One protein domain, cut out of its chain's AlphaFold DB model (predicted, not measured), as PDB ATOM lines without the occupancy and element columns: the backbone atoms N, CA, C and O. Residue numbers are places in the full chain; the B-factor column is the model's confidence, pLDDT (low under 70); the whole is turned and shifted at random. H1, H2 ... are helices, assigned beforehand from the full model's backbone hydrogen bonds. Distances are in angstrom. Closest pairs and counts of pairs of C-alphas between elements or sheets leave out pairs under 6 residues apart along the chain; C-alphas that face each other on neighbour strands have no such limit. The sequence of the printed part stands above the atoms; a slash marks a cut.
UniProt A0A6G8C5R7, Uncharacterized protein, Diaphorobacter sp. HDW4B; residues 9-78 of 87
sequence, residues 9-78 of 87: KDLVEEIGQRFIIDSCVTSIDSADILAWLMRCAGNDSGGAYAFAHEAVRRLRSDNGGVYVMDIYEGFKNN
ATOM      1  N   LYS A   9     -23.296   8.039 116.156       91.62
ATOM      2  CA  LYS A   9     -23.893   7.720 114.862       91.62
ATOM      3  C   LYS A   9     -23.287   8.564 113.735       91.62
ATOM      4  O   LYS A   9     -22.882   7.995 112.728       91.62
ATOM      5  N   ASP A  10     -23.175   9.876 113.929       92.31
ATOM      6  CA  ASP A  10     -22.624  10.780 112.907       92.31
ATOM      7  C   ASP A  10     -21.158  10.439 112.597       92.31
ATOM      8  O   ASP A  10     -20.748  10.426 111.439       92.31
ATOM      9  N   LEU A  11     -20.375  10.105 113.629       93.44
ATOM     10  CA  LEU A  11     -18.976   9.698 113.469       93.44
ATOM     11  C   LEU A  11     -18.850   8.374 112.701       93.44
ATOM     12  O   LEU A  11     -17.982   8.230 111.846       93.44
ATOM     13  N   VAL A  12     -19.725   7.408 112.988       93.88
ATOM     14  CA  VAL A  12     -19.768   6.113 112.293       93.88
ATOM     15  C   VAL A  12     -20.121   6.279 110.815       93.88
ATOM     16  O   VAL A  12     -19.475   5.671 109.961       93.88
ATOM     17  N   GLU A  13     -21.121   7.107 110.509       93.19
ATOM     18  CA  GLU A  13     -21.520   7.392 109.128       93.19
ATOM     19  C   GLU A  13     -20.372   8.033 108.340       93.19
ATOM     20  O   GLU A  13     -20.105   7.638 107.204       93.19
ATOM     21  N   GLU A  14     -19.637   8.958 108.955       92.25
ATOM     22  CA  GLU A  14     -18.482   9.593 108.325       92.25
ATOM     23  C   GLU A  14     -17.338   8.606 108.047       92.25
ATOM     24  O   GLU A  14     -16.766   8.616 106.954       92.25
ATOM     25  N   ILE A  15     -17.028   7.713 108.995       91.19
ATOM     26  CA  ILE A  15     -16.031   6.648 108.791       91.19
ATOM     27  C   ILE A  15     -16.426   5.780 107.589       91.19
ATOM     28  O   ILE A  15     -15.600   5.535 106.706       91.19
ATOM     29  N   GLY A  16     -17.694   5.362 107.516       91.00
ATOM     30  CA  GLY A  16     -18.208   4.554 106.409       91.00
ATOM     31  C   GLY A  16     -18.122   5.264 105.058       91.00
ATOM     32  O   GLY A  16     -17.676   4.670 104.076       91.00
ATOM     33  N   GLN A  17     -18.466   6.553 105.006       90.00
ATOM     34  CA  GLN A  17     -18.310   7.366 103.796       90.00
ATOM     35  C   GLN A  17     -16.851   7.436 103.345       90.00
ATOM     36  O   GLN A  17     -16.566   7.304 102.154       90.00
ATOM     37  N   ARG A  18     -15.913   7.593 104.287       89.00
ATOM     38  CA  ARG A  18     -14.489   7.676 103.961       89.00
ATOM     39  C   ARG A  18     -13.940   6.360 103.419       89.00
ATOM     40  O   ARG A  18     -13.186   6.373 102.450       89.00
ATOM     41  N   PHE A  19     -14.387   5.225 103.955       87.50
ATOM     42  CA  PHE A  19     -14.061   3.921 103.377       87.50
ATOM     43  C   PHE A  19     -14.526   3.805 101.922       87.50
ATOM     44  O   PHE A  19     -13.756   3.366 101.070       87.50
ATOM     45  N   ILE A  20     -15.749   4.233 101.606       85.44
ATOM     46  CA  ILE A  20     -16.271   4.149 100.235       85.44
ATOM     47  C   ILE A  20     -15.443   5.008  99.271       85.44
ATOM     48  O   ILE A  20     -15.104   4.561  98.175       85.44
ATOM     49  N   ILE A  21     -15.092   6.227  99.688       82.25
ATOM     50  CA  ILE A  21     -14.347   7.178  98.855       82.25
ATOM     51  C   ILE A  21     -12.914   6.696  98.607       82.25
ATOM     52  O   ILE A  21     -12.458   6.720  97.465       82.25
ATOM     53  N   ASP A  22     -12.207   6.255  99.652       76.50
ATOM     54  CA  ASP A  22     -10.753   6.082  99.574       76.50
ATOM     55  C   ASP A  22     -10.290   4.616  99.480       76.50
ATOM     56  O   ASP A  22      -9.203   4.365  98.967       76.50
ATOM     57  N   SER A  23     -11.086   3.636  99.930       67.81
ATOM     58  CA  SER A  23     -10.697   2.206  99.926       67.81
ATOM     59  C   SER A  23     -11.307   1.378  98.784       67.81
ATOM     60  O   SER A  23     -11.177   0.155  98.761       67.81
ATOM     61  N   CYS A  24     -11.952   2.034  97.809       66.75
ATOM     62  CA  CYS A  24     -12.635   1.408  96.664       66.75
ATOM     63  C   CYS A  24     -13.701   0.360  97.051       66.75
ATOM     64  O   CYS A  24     -14.057  -0.503  96.244       66.75
ATOM     65  N   VAL A  25     -14.229   0.430  98.274       75.81
ATOM     66  CA  VAL A  25     -15.330  -0.422  98.735       75.81
ATOM     67  C   VAL A  25     -16.653   0.195  98.288       75.81
ATOM     68  O   VAL A  25     -16.866   1.392  98.430       75.81
ATOM     69  N   THR A  26     -17.570  -0.610  97.751       74.25
ATOM     70  CA  THR A  26     -18.835  -0.097  97.192       74.25
ATOM     71  C   THR A  26     -19.902   0.195  98.247       74.25
ATOM     72  O   THR A  26     -20.798   0.997  97.999       74.25
ATOM     73  N   SER A  27     -19.834  -0.453  99.412       80.31
ATOM     74  CA  SER A  27     -20.755  -0.240 100.536       80.31
ATOM     75  C   SER A  27     -20.207  -0.841 101.827       80.31
ATOM     76  O   SER A  27     -19.701  -1.964 101.806       80.31
ATOM     77  N   ILE A  28     -20.389  -0.144 102.946       86.31
ATOM     78  CA  ILE A  28     -20.184  -0.662 104.303       86.31
ATOM     79  C   ILE A  28     -21.400  -0.291 105.145       86.31
ATOM     80  O   ILE A  28     -21.906   0.826 105.037       86.31
ATOM     81  N   ASP A  29     -21.864  -1.230 105.967       90.81
ATOM     82  CA  ASP A  29     -22.942  -0.977 106.914       90.81
ATOM     83  C   ASP A  29     -22.404  -0.234 108.146       90.81
ATOM     84  O   ASP A  29     -21.458  -0.669 108.810       90.81
ATOM     85  N   SER A  30     -23.041   0.886 108.485       91.19
ATOM     86  CA  SER A  30     -22.786   1.630 109.720       91.19
ATOM     87  C   SER A  30     -22.955   0.757 110.969       91.19
ATOM     88  O   SER A  30     -22.247   0.953 111.958       91.19
ATOM     89  N   ALA A  31     -23.856  -0.230 110.944       92.50
ATOM     90  CA  ALA A  31     -24.032  -1.172 112.047       92.50
ATOM     91  C   ALA A  31     -22.781  -2.034 112.279       92.50
ATOM     92  O   ALA A  31     -22.411  -2.272 113.432       92.50
ATOM     93  N   ASP A  32     -22.089  -2.439 111.210       93.38
ATOM     94  CA  ASP A  32     -20.862  -3.232 111.308       93.38
ATOM     95  C   ASP A  32     -19.714  -2.405 111.886       93.38
ATOM     96  O   ASP A  32     -18.984  -2.880 112.762       93.38
ATOM     97  N   ILE A  33     -19.577  -1.149 111.445       93.38
ATOM     98  CA  ILE A  33     -18.583  -0.215 111.990       93.38
ATOM     99  C   ILE A  33     -18.844   0.006 113.484       93.38
ATOM    100  O   ILE A  33     -17.922  -0.092 114.293       93.38
ATOM    101  N   LEU A  34     -20.096   0.266 113.870       94.31
ATOM    102  CA  LEU A  34     -20.466   0.452 115.272       94.31
ATOM    103  C   LEU A  34     -20.154  -0.797 116.105       94.31
ATOM    104  O   LEU A  34     -19.578  -0.686 117.186       94.31
ATOM    105  N   ALA A  35     -20.500  -1.985 115.607       94.12
ATOM    106  CA  ALA A  35     -20.214  -3.239 116.290       94.12
ATOM    107  C   ALA A  35     -18.704  -3.457 116.472       94.12
ATOM    108  O   ALA A  35     -18.265  -3.889 117.538       94.12
ATOM    109  N   TRP A  36     -17.902  -3.132 115.458       94.31
ATOM    110  CA  TRP A  36     -16.445  -3.176 115.544       94.31
ATOM    111  C   TRP A  36     -15.899  -2.200 116.597       94.31
ATOM    112  O   TRP A  36     -15.129  -2.618 117.462       94.31
ATOM    113  N   LEU A  37     -16.348  -0.942 116.599       92.88
ATOM    114  CA  LEU A  37     -15.940   0.063 117.589       92.88
ATOM    115  C   LEU A  37     -16.308  -0.353 119.020       92.88
ATOM    116  O   LEU A  37     -15.477  -0.265 119.922       92.88
ATOM    117  N   MET A  38     -17.527  -0.864 119.222       93.56
ATOM    118  CA  MET A  38     -17.982  -1.384 120.515       93.56
ATOM    119  C   MET A  38     -17.114  -2.553 120.983       93.56
ATOM    120  O   MET A  38     -16.719  -2.587 122.144       93.56
ATOM    121  N   ARG A  39     -16.746  -3.478 120.088       92.56
ATOM    122  CA  ARG A  39     -15.821  -4.574 120.421       92.56
ATOM    123  C   ARG A  39     -14.445  -4.054 120.834       92.56
ATOM    124  O   ARG A  39     -13.922  -4.500 121.851       92.56
ATOM    125  N   CYS A  40     -13.890  -3.093 120.095       90.44
ATOM    126  CA  CYS A  40     -12.599  -2.475 120.422       90.44
ATOM    127  C   CYS A  40     -12.618  -1.779 121.790       90.44
ATOM    128  O   CYS A  40     -11.616  -1.777 122.499       90.44
ATOM    129  N   ALA A  41     -13.771  -1.232 122.174       90.19
ATOM    130  CA  ALA A  41     -13.991  -0.571 123.452       90.19
ATOM    131  C   ALA A  41     -14.420  -1.510 124.595       90.19
ATOM    132  O   ALA A  41     -14.772  -1.032 125.668       90.19
ATOM    133  N   GLY A  42     -14.458  -2.833 124.396       90.69
ATOM    134  CA  GLY A  42     -14.939  -3.759 125.432       90.69
ATOM    135  C   GLY A  42     -16.421  -3.565 125.788       90.69
ATOM    136  O   GLY A  42     -16.816  -3.772 126.931       90.69
ATOM    137  N   ASN A  43     -17.237  -3.178 124.804       89.94
ATOM    138  CA  ASN A  43     -18.648  -2.793 124.911       89.94
ATOM    139  C   ASN A  43     -18.925  -1.518 125.729       89.94
ATOM    140  O   ASN A  43     -20.071  -1.286 126.117       89.94
ATOM    141  N   ASP A  44     -17.918  -0.672 125.958       91.00
ATOM    142  CA  ASP A  44     -18.115   0.664 126.517       91.00
ATOM    143  C   ASP A  44     -18.490   1.675 125.422       91.00
ATOM    144  O   ASP A  44     -17.749   1.892 124.460       91.00
ATOM    145  N   SER A  45     -19.637   2.333 125.583       88.06
ATOM    146  CA  SER A  45     -20.106   3.353 124.643       88.06
ATOM    147  C   SER A  45     -19.247   4.620 124.674       88.06
ATOM    148  O   SER A  45     -19.091   5.267 123.635       88.06
ATOM    149  N   GLY A  46     -18.647   4.958 125.823       88.38
ATOM    150  CA  GLY A  46     -17.706   6.073 125.947       88.38
ATOM    151  C   GLY A  46     -16.413   5.807 125.178       88.38
ATOM    152  O   GLY A  46     -15.985   6.631 124.369       88.38
ATOM    153  N   GLY A  47     -15.835   4.618 125.355       88.81
ATOM    154  CA  GLY A  47     -14.687   4.146 124.586       88.81
ATOM    155  C   GLY A  47     -14.972   4.052 123.085       88.81
ATOM    156  O   GLY A  47     -14.159   4.511 122.284       88.81
ATOM    157  N   ALA A  48     -16.139   3.539 122.682       91.44
ATOM    158  CA  ALA A  48     -16.523   3.465 121.271       91.44
ATOM    159  C   ALA A  48     -16.630   4.861 120.637       91.44
ATOM    160  O   ALA A  48     -16.169   5.067 119.513       91.44
ATOM    161  N   TYR A  49     -17.169   5.836 121.377       91.75
ATOM    162  CA  TYR A  49     -17.169   7.240 120.970       91.75
ATOM    163  C   TYR A  49     -15.755   7.794 120.808       91.75
ATOM    164  O   TYR A  49     -15.461   8.416 119.790       91.75
ATOM    165  N   ALA A  50     -14.869   7.545 121.771       90.12
ATOM    166  CA  ALA A  50     -13.491   8.016 121.711       90.12
ATOM    167  C   ALA A  50     -12.725   7.419 120.515       90.12
ATOM    168  O   ALA A  50     -12.026   8.150 119.810       90.12
ATOM    169  N   PHE A  51     -12.918   6.127 120.221       91.00
ATOM    170  CA  PHE A  51     -12.379   5.492 119.015       91.00
ATOM    171  C   PHE A  51     -12.937   6.118 117.736       91.00
ATOM    172  O   PHE A  51     -12.161   6.477 116.853       91.00
ATOM    173  N   ALA A  52     -14.260   6.287 117.637       91.88
ATOM    174  CA  ALA A  52     -14.897   6.877 116.460       91.88
ATOM    175  C   ALA A  52     -14.422   8.318 116.221       91.88
ATOM    176  O   ALA A  52     -14.125   8.713 115.094       91.88
ATOM    177  N   HIS A  53     -14.306   9.096 117.294       91.62
ATOM    178  CA  HIS A  53     -13.862  10.479 117.243       91.62
ATOM    179  C   HIS A  53     -12.402  10.585 116.783       91.62
ATOM    180  O   HIS A  53     -12.090  11.386 115.903       91.62
ATOM    181  N   GLU A  54     -11.507   9.753 117.323       91.25
ATOM    182  CA  GLU A  54     -10.104   9.726 116.900       91.25
ATOM    183  C   GLU A  54      -9.942   9.218 115.460       91.25
ATOM    184  O   GLU A  54      -9.140   9.773 114.705       91.25
ATOM    185  N   ALA A  55     -10.738   8.226 115.044       90.62
ATOM    186  CA  ALA A  55     -10.786   7.759 113.662       90.62
ATOM    187  C   ALA A  55     -11.128   8.914 112.712       90.62
ATOM    188  O   ALA A  55     -10.352   9.226 111.812       90.62
ATOM    189  N   VAL A  56     -12.238   9.614 112.964       91.75
ATOM    190  CA  VAL A  56     -12.670  10.772 112.169       91.75
ATOM    191  C   VAL A  56     -11.609  11.873 112.165       91.75
ATOM    192  O   VAL A  56     -11.266  12.401 111.106       91.75
ATOM    193  N   ARG A  57     -11.012  12.187 113.321       90.94
ATOM    194  CA  ARG A  57      -9.942  13.190 113.418       90.94
ATOM    195  C   ARG A  57      -8.758  12.852 112.507       90.94
ATOM    196  O   ARG A  57      -8.217  13.741 111.852       90.94
ATOM    197  N   ARG A  58      -8.363  11.577 112.442       90.25
ATOM    198  CA  ARG A  58      -7.282  11.093 111.567       90.25
ATOM    199  C   ARG A  58      -7.674  11.119 110.097       90.25
ATOM    200  O   ARG A  58      -6.900  11.607 109.277       90.25
ATOM    201  N   LEU A  59      -8.881  10.668 109.772       89.44
ATOM    202  CA  LEU A  59      -9.427  10.666 108.411       89.44
ATOM    203  C   LEU A  59      -9.546  12.072 107.802       89.44
ATOM    204  O   LEU A  59      -9.427  12.228 106.584       89.44
ATOM    205  N   ARG A  60      -9.760  13.091 108.645       89.62
ATOM    206  CA  ARG A  60      -9.792  14.513 108.264       89.62
ATOM    207  C   ARG A  60      -8.408  15.170 108.165       89.62
ATOM    208  O   ARG A  60      -8.327  16.305 107.708       89.62
ATOM    209  N   SER A  61      -7.341  14.514 108.622       88.00
ATOM    210  CA  SER A  61      -5.985  15.076 108.561       88.00
ATOM    211  C   SER A  61      -5.410  15.050 107.141       88.00
ATOM    212  O   SER A  61      -5.889  14.303 106.287       88.00
ATOM    213  N   ASP A  62      -4.323  15.791 106.910       83.00
ATOM    214  CA  ASP A  62      -3.591  15.783 105.632       83.00
ATOM    215  C   ASP A  62      -3.090  14.376 105.241       83.00
ATOM    216  O   ASP A  62      -2.955  14.059 104.061       83.00
ATOM    217  N   ASN A  63      -2.888  13.497 106.231       82.38
ATOM    218  CA  ASN A  63      -2.514  12.090 106.051       82.38
ATOM    219  C   ASN A  63      -3.729  11.138 106.034       82.38
ATOM    220  O   ASN A  63      -3.572   9.925 106.185       82.38
ATOM    221  N   GLY A  64      -4.949  11.658 105.866       81.81
ATOM    222  CA  GLY A  64      -6.196  10.890 105.954       81.81
ATOM    223  C   GLY A  64      -6.247   9.670 105.032       81.81
ATOM    224  O   GLY A  64      -6.771   8.634 105.434       81.81
ATOM    225  N   GLY A  65      -5.631   9.748 103.847       81.62
ATOM    226  CA  GLY A  65      -5.544   8.628 102.900       81.62
ATOM    227  C   GLY A  65      -4.663   7.459 103.363       81.62
ATOM    228  O   GLY A  65      -4.871   6.335 102.925       81.62
ATOM    229  N   VAL A  66      -3.708   7.682 104.271       83.56
ATOM    230  CA  VAL A  66      -2.956   6.587 104.914       83.56
ATOM    231  C   VAL A  66      -3.806   5.977 106.024       83.56
ATOM    232  O   VAL A  66      -3.996   4.764 106.085       83.56
ATOM    233  N   TYR A  67      -4.406   6.830 106.856       87.56
ATOM    234  CA  TYR A  67      -5.204   6.378 107.991       87.56
ATOM    235  C   TYR A  67      -6.475   5.633 107.588       87.56
ATOM    236  O   TYR A  67      -6.899   4.745 108.318       87.56
ATOM    237  N   VAL A  68      -7.088   5.956 106.445       88.94
ATOM    238  CA  VAL A  68      -8.274   5.230 105.973       88.94
ATOM    239  C   VAL A  68      -7.967   3.763 105.693       88.94
ATOM    240  O   VAL A  68      -8.783   2.916 106.043       88.94
ATOM    241  N   MET A  69      -6.779   3.453 105.162       87.06
ATOM    242  CA  MET A  69      -6.346   2.074 104.937       87.06
ATOM    243  C   MET A  69      -6.086   1.362 106.264       87.06
ATOM    244  O   MET A  69      -6.630   0.284 106.475       87.06
ATOM    245  N   ASP A  70      -5.367   1.994 107.197       88.00
ATOM    246  CA  ASP A  70      -5.098   1.414 108.522       88.00
ATOM    247  C   ASP A  70      -6.390   1.124 109.309       88.00
ATOM    248  O   ASP A  70      -6.551   0.061 109.915       88.00
ATOM    249  N   ILE A  71      -7.335   2.074 109.311       90.12
ATOM    250  CA  ILE A  71      -8.636   1.926 109.979       90.12
ATOM    251  C   ILE A  71      -9.444   0.822 109.284       90.12
ATOM    252  O   ILE A  71     -10.033  -0.022 109.963       90.12
ATOM    253  N   TYR A  72      -9.464   0.804 107.948       89.94
ATOM    254  CA  TYR A  72     -10.202  -0.194 107.180       89.94
ATOM    255  C   TYR A  72      -9.641  -1.609 107.373       89.94
ATOM    256  O   TYR A  72     -10.411  -2.554 107.534       89.94
ATOM    257  N   GLU A  73      -8.319  -1.776 107.422       88.81
ATOM    258  CA  GLU A  73      -7.691  -3.062 107.728       88.81
ATOM    259  C   GLU A  73      -8.018  -3.532 109.148       88.81
ATOM    260  O   GLU A  73      -8.333  -4.709 109.340       88.81
ATOM    261  N   GLY A  74      -8.011  -2.627 110.134       90.06
ATOM    262  CA  GLY A  74      -8.458  -2.929 111.496       90.06
ATOM    263  C   GLY A  74      -9.905  -3.425 111.522       90.06
ATOM    264  O   GLY A  74     -10.188  -4.499 112.055       90.06
ATOM    265  N   PHE A  75     -10.805  -2.699 110.856       91.12
ATOM    266  CA  PHE A  75     -12.205  -3.087 110.692       91.12
ATOM    267  C   PHE A  75     -12.350  -4.466 110.027       91.12
ATOM    268  O   PHE A  75     -12.979  -5.365 110.588       91.12
ATOM    269  N   LYS A  76     -11.709  -4.671 108.871       89.69
ATOM    270  CA  LYS A  76     -11.764  -5.916 108.091       89.69
ATOM    271  C   LYS A  76     -11.244  -7.123 108.872       89.69
ATOM    272  O   LYS A  76     -11.802  -8.212 108.762       89.69
ATOM    273  N   ASN A  77     -10.190  -6.933 109.661       90.00
ATOM    274  CA  ASN A  77      -9.584  -7.990 110.468       90.00
ATOM    275  C   ASN A  77     -10.239  -8.145 111.851       90.00
ATOM    276  O   ASN A  77      -9.781  -8.967 112.643       90.00
ATOM    277  N   ASN A  78     -11.296  -7.377 112.160       86.88
ATOM    278  CA  ASN A  78     -11.888  -7.295 113.502       86.88
ATOM    279  C   ASN A  78     -10.843  -7.008 114.602       86.88
ATOM    280  O   ASN A  78     -10.981  -7.443 115.746       86.88
TER     281      ASN A  78
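AT A GLANCE: This is residues 9 to 78 of the 87 residues of an uncharacterized protein of Diaphorobacter sp. HDW4B (UniProt A0A6G8C5R7). Four helices make a small compact cluster: H1 and H3 run side by side the same way, and H2 and H4 both pack on one side of that pair, H2 near the first part of H3 and H4 near the last parts of H1 and H3. The residues of H2 and H4 nearest each other, Trp 36 and Phe 75, come close across that side. The printed part has 70 residues with four named helices, in the order H1, H2, H3, H4, and no named strand; its class is all helix. It is compact, with a radius of gyration of the C-alphas of 11.0 A, and rounded, spanning 29 by 23 by 21 A.

IN THESE COORDINATES: Find C-alpha 9 at (-23.893, 7.720, 114.862); from there H1 runs through residues 9 to 22, 20.2 A from first to last C-alpha, to C-alpha 22 at (-10.753, 6.082, 99.574). Next comes H2, residues 30 to 40, 15.3 A long. H3, residues 45 to 59, is the longest helix by residues and measures 20.8 A. H4, residues 64 to 76, covers 17.8 A and ends at C-alpha 76, at (-11.764, -5.916, 108.091).

HOW THE PARTS SIT: Start at H1, which touches H2 with residues 12 to 16 alone; the closest C-alphas, of Glu 13 and Ser 30, are 5.9 A apart, and the lines stand about perpendicular at 75 degrees. H1 also touches H3, closest at the C-alphas of Leu 11 and Ala 52, 5.8 A; they run the same way at a shallow tilt of 34 degrees, only just short of steep. With residues 18 to 22 alone H1 touches H4, closest at the C-alphas of Phe 19 and Val 68, 6.5 A, only just about perpendicular at 73 degrees. H2 touches H3, closest at the C-alphas of Leu 37 and Ala 48, 5.0 A; they run opposite ways at a steep tilt of 68 degrees, only just short of about perpendicular. H2 and H4 are close but not clearly touching, with the C-alphas of Trp 36 and Phe 75 closest, 6.4 A apart. H3 and H4 form a helical hairpin, opposite ways at a steep tilt of 39 degrees; H3 touches H4 with residues 55 to 59 alone, closest at the C-alphas of Arg 58 and Gly 64, 5.7 A. The helix packing is mostly crossed: of five touching pairs, one is at a shallow tilt. In H1, H2 and H3 every O i to N i+4 pair is within hydrogen-bond range; in H4 8 of 9 are.

THE WHOLE: Look for the two C-alphas farthest apart at Asn 43 and Asp 62, 30.7 A. The printed part has no cut; the links H2 to H3 and H3 to H4 are tight, and H1 to H2 is short. The mean pLDDT of the printed part is 88.5, with residues 23 to 24 under 70.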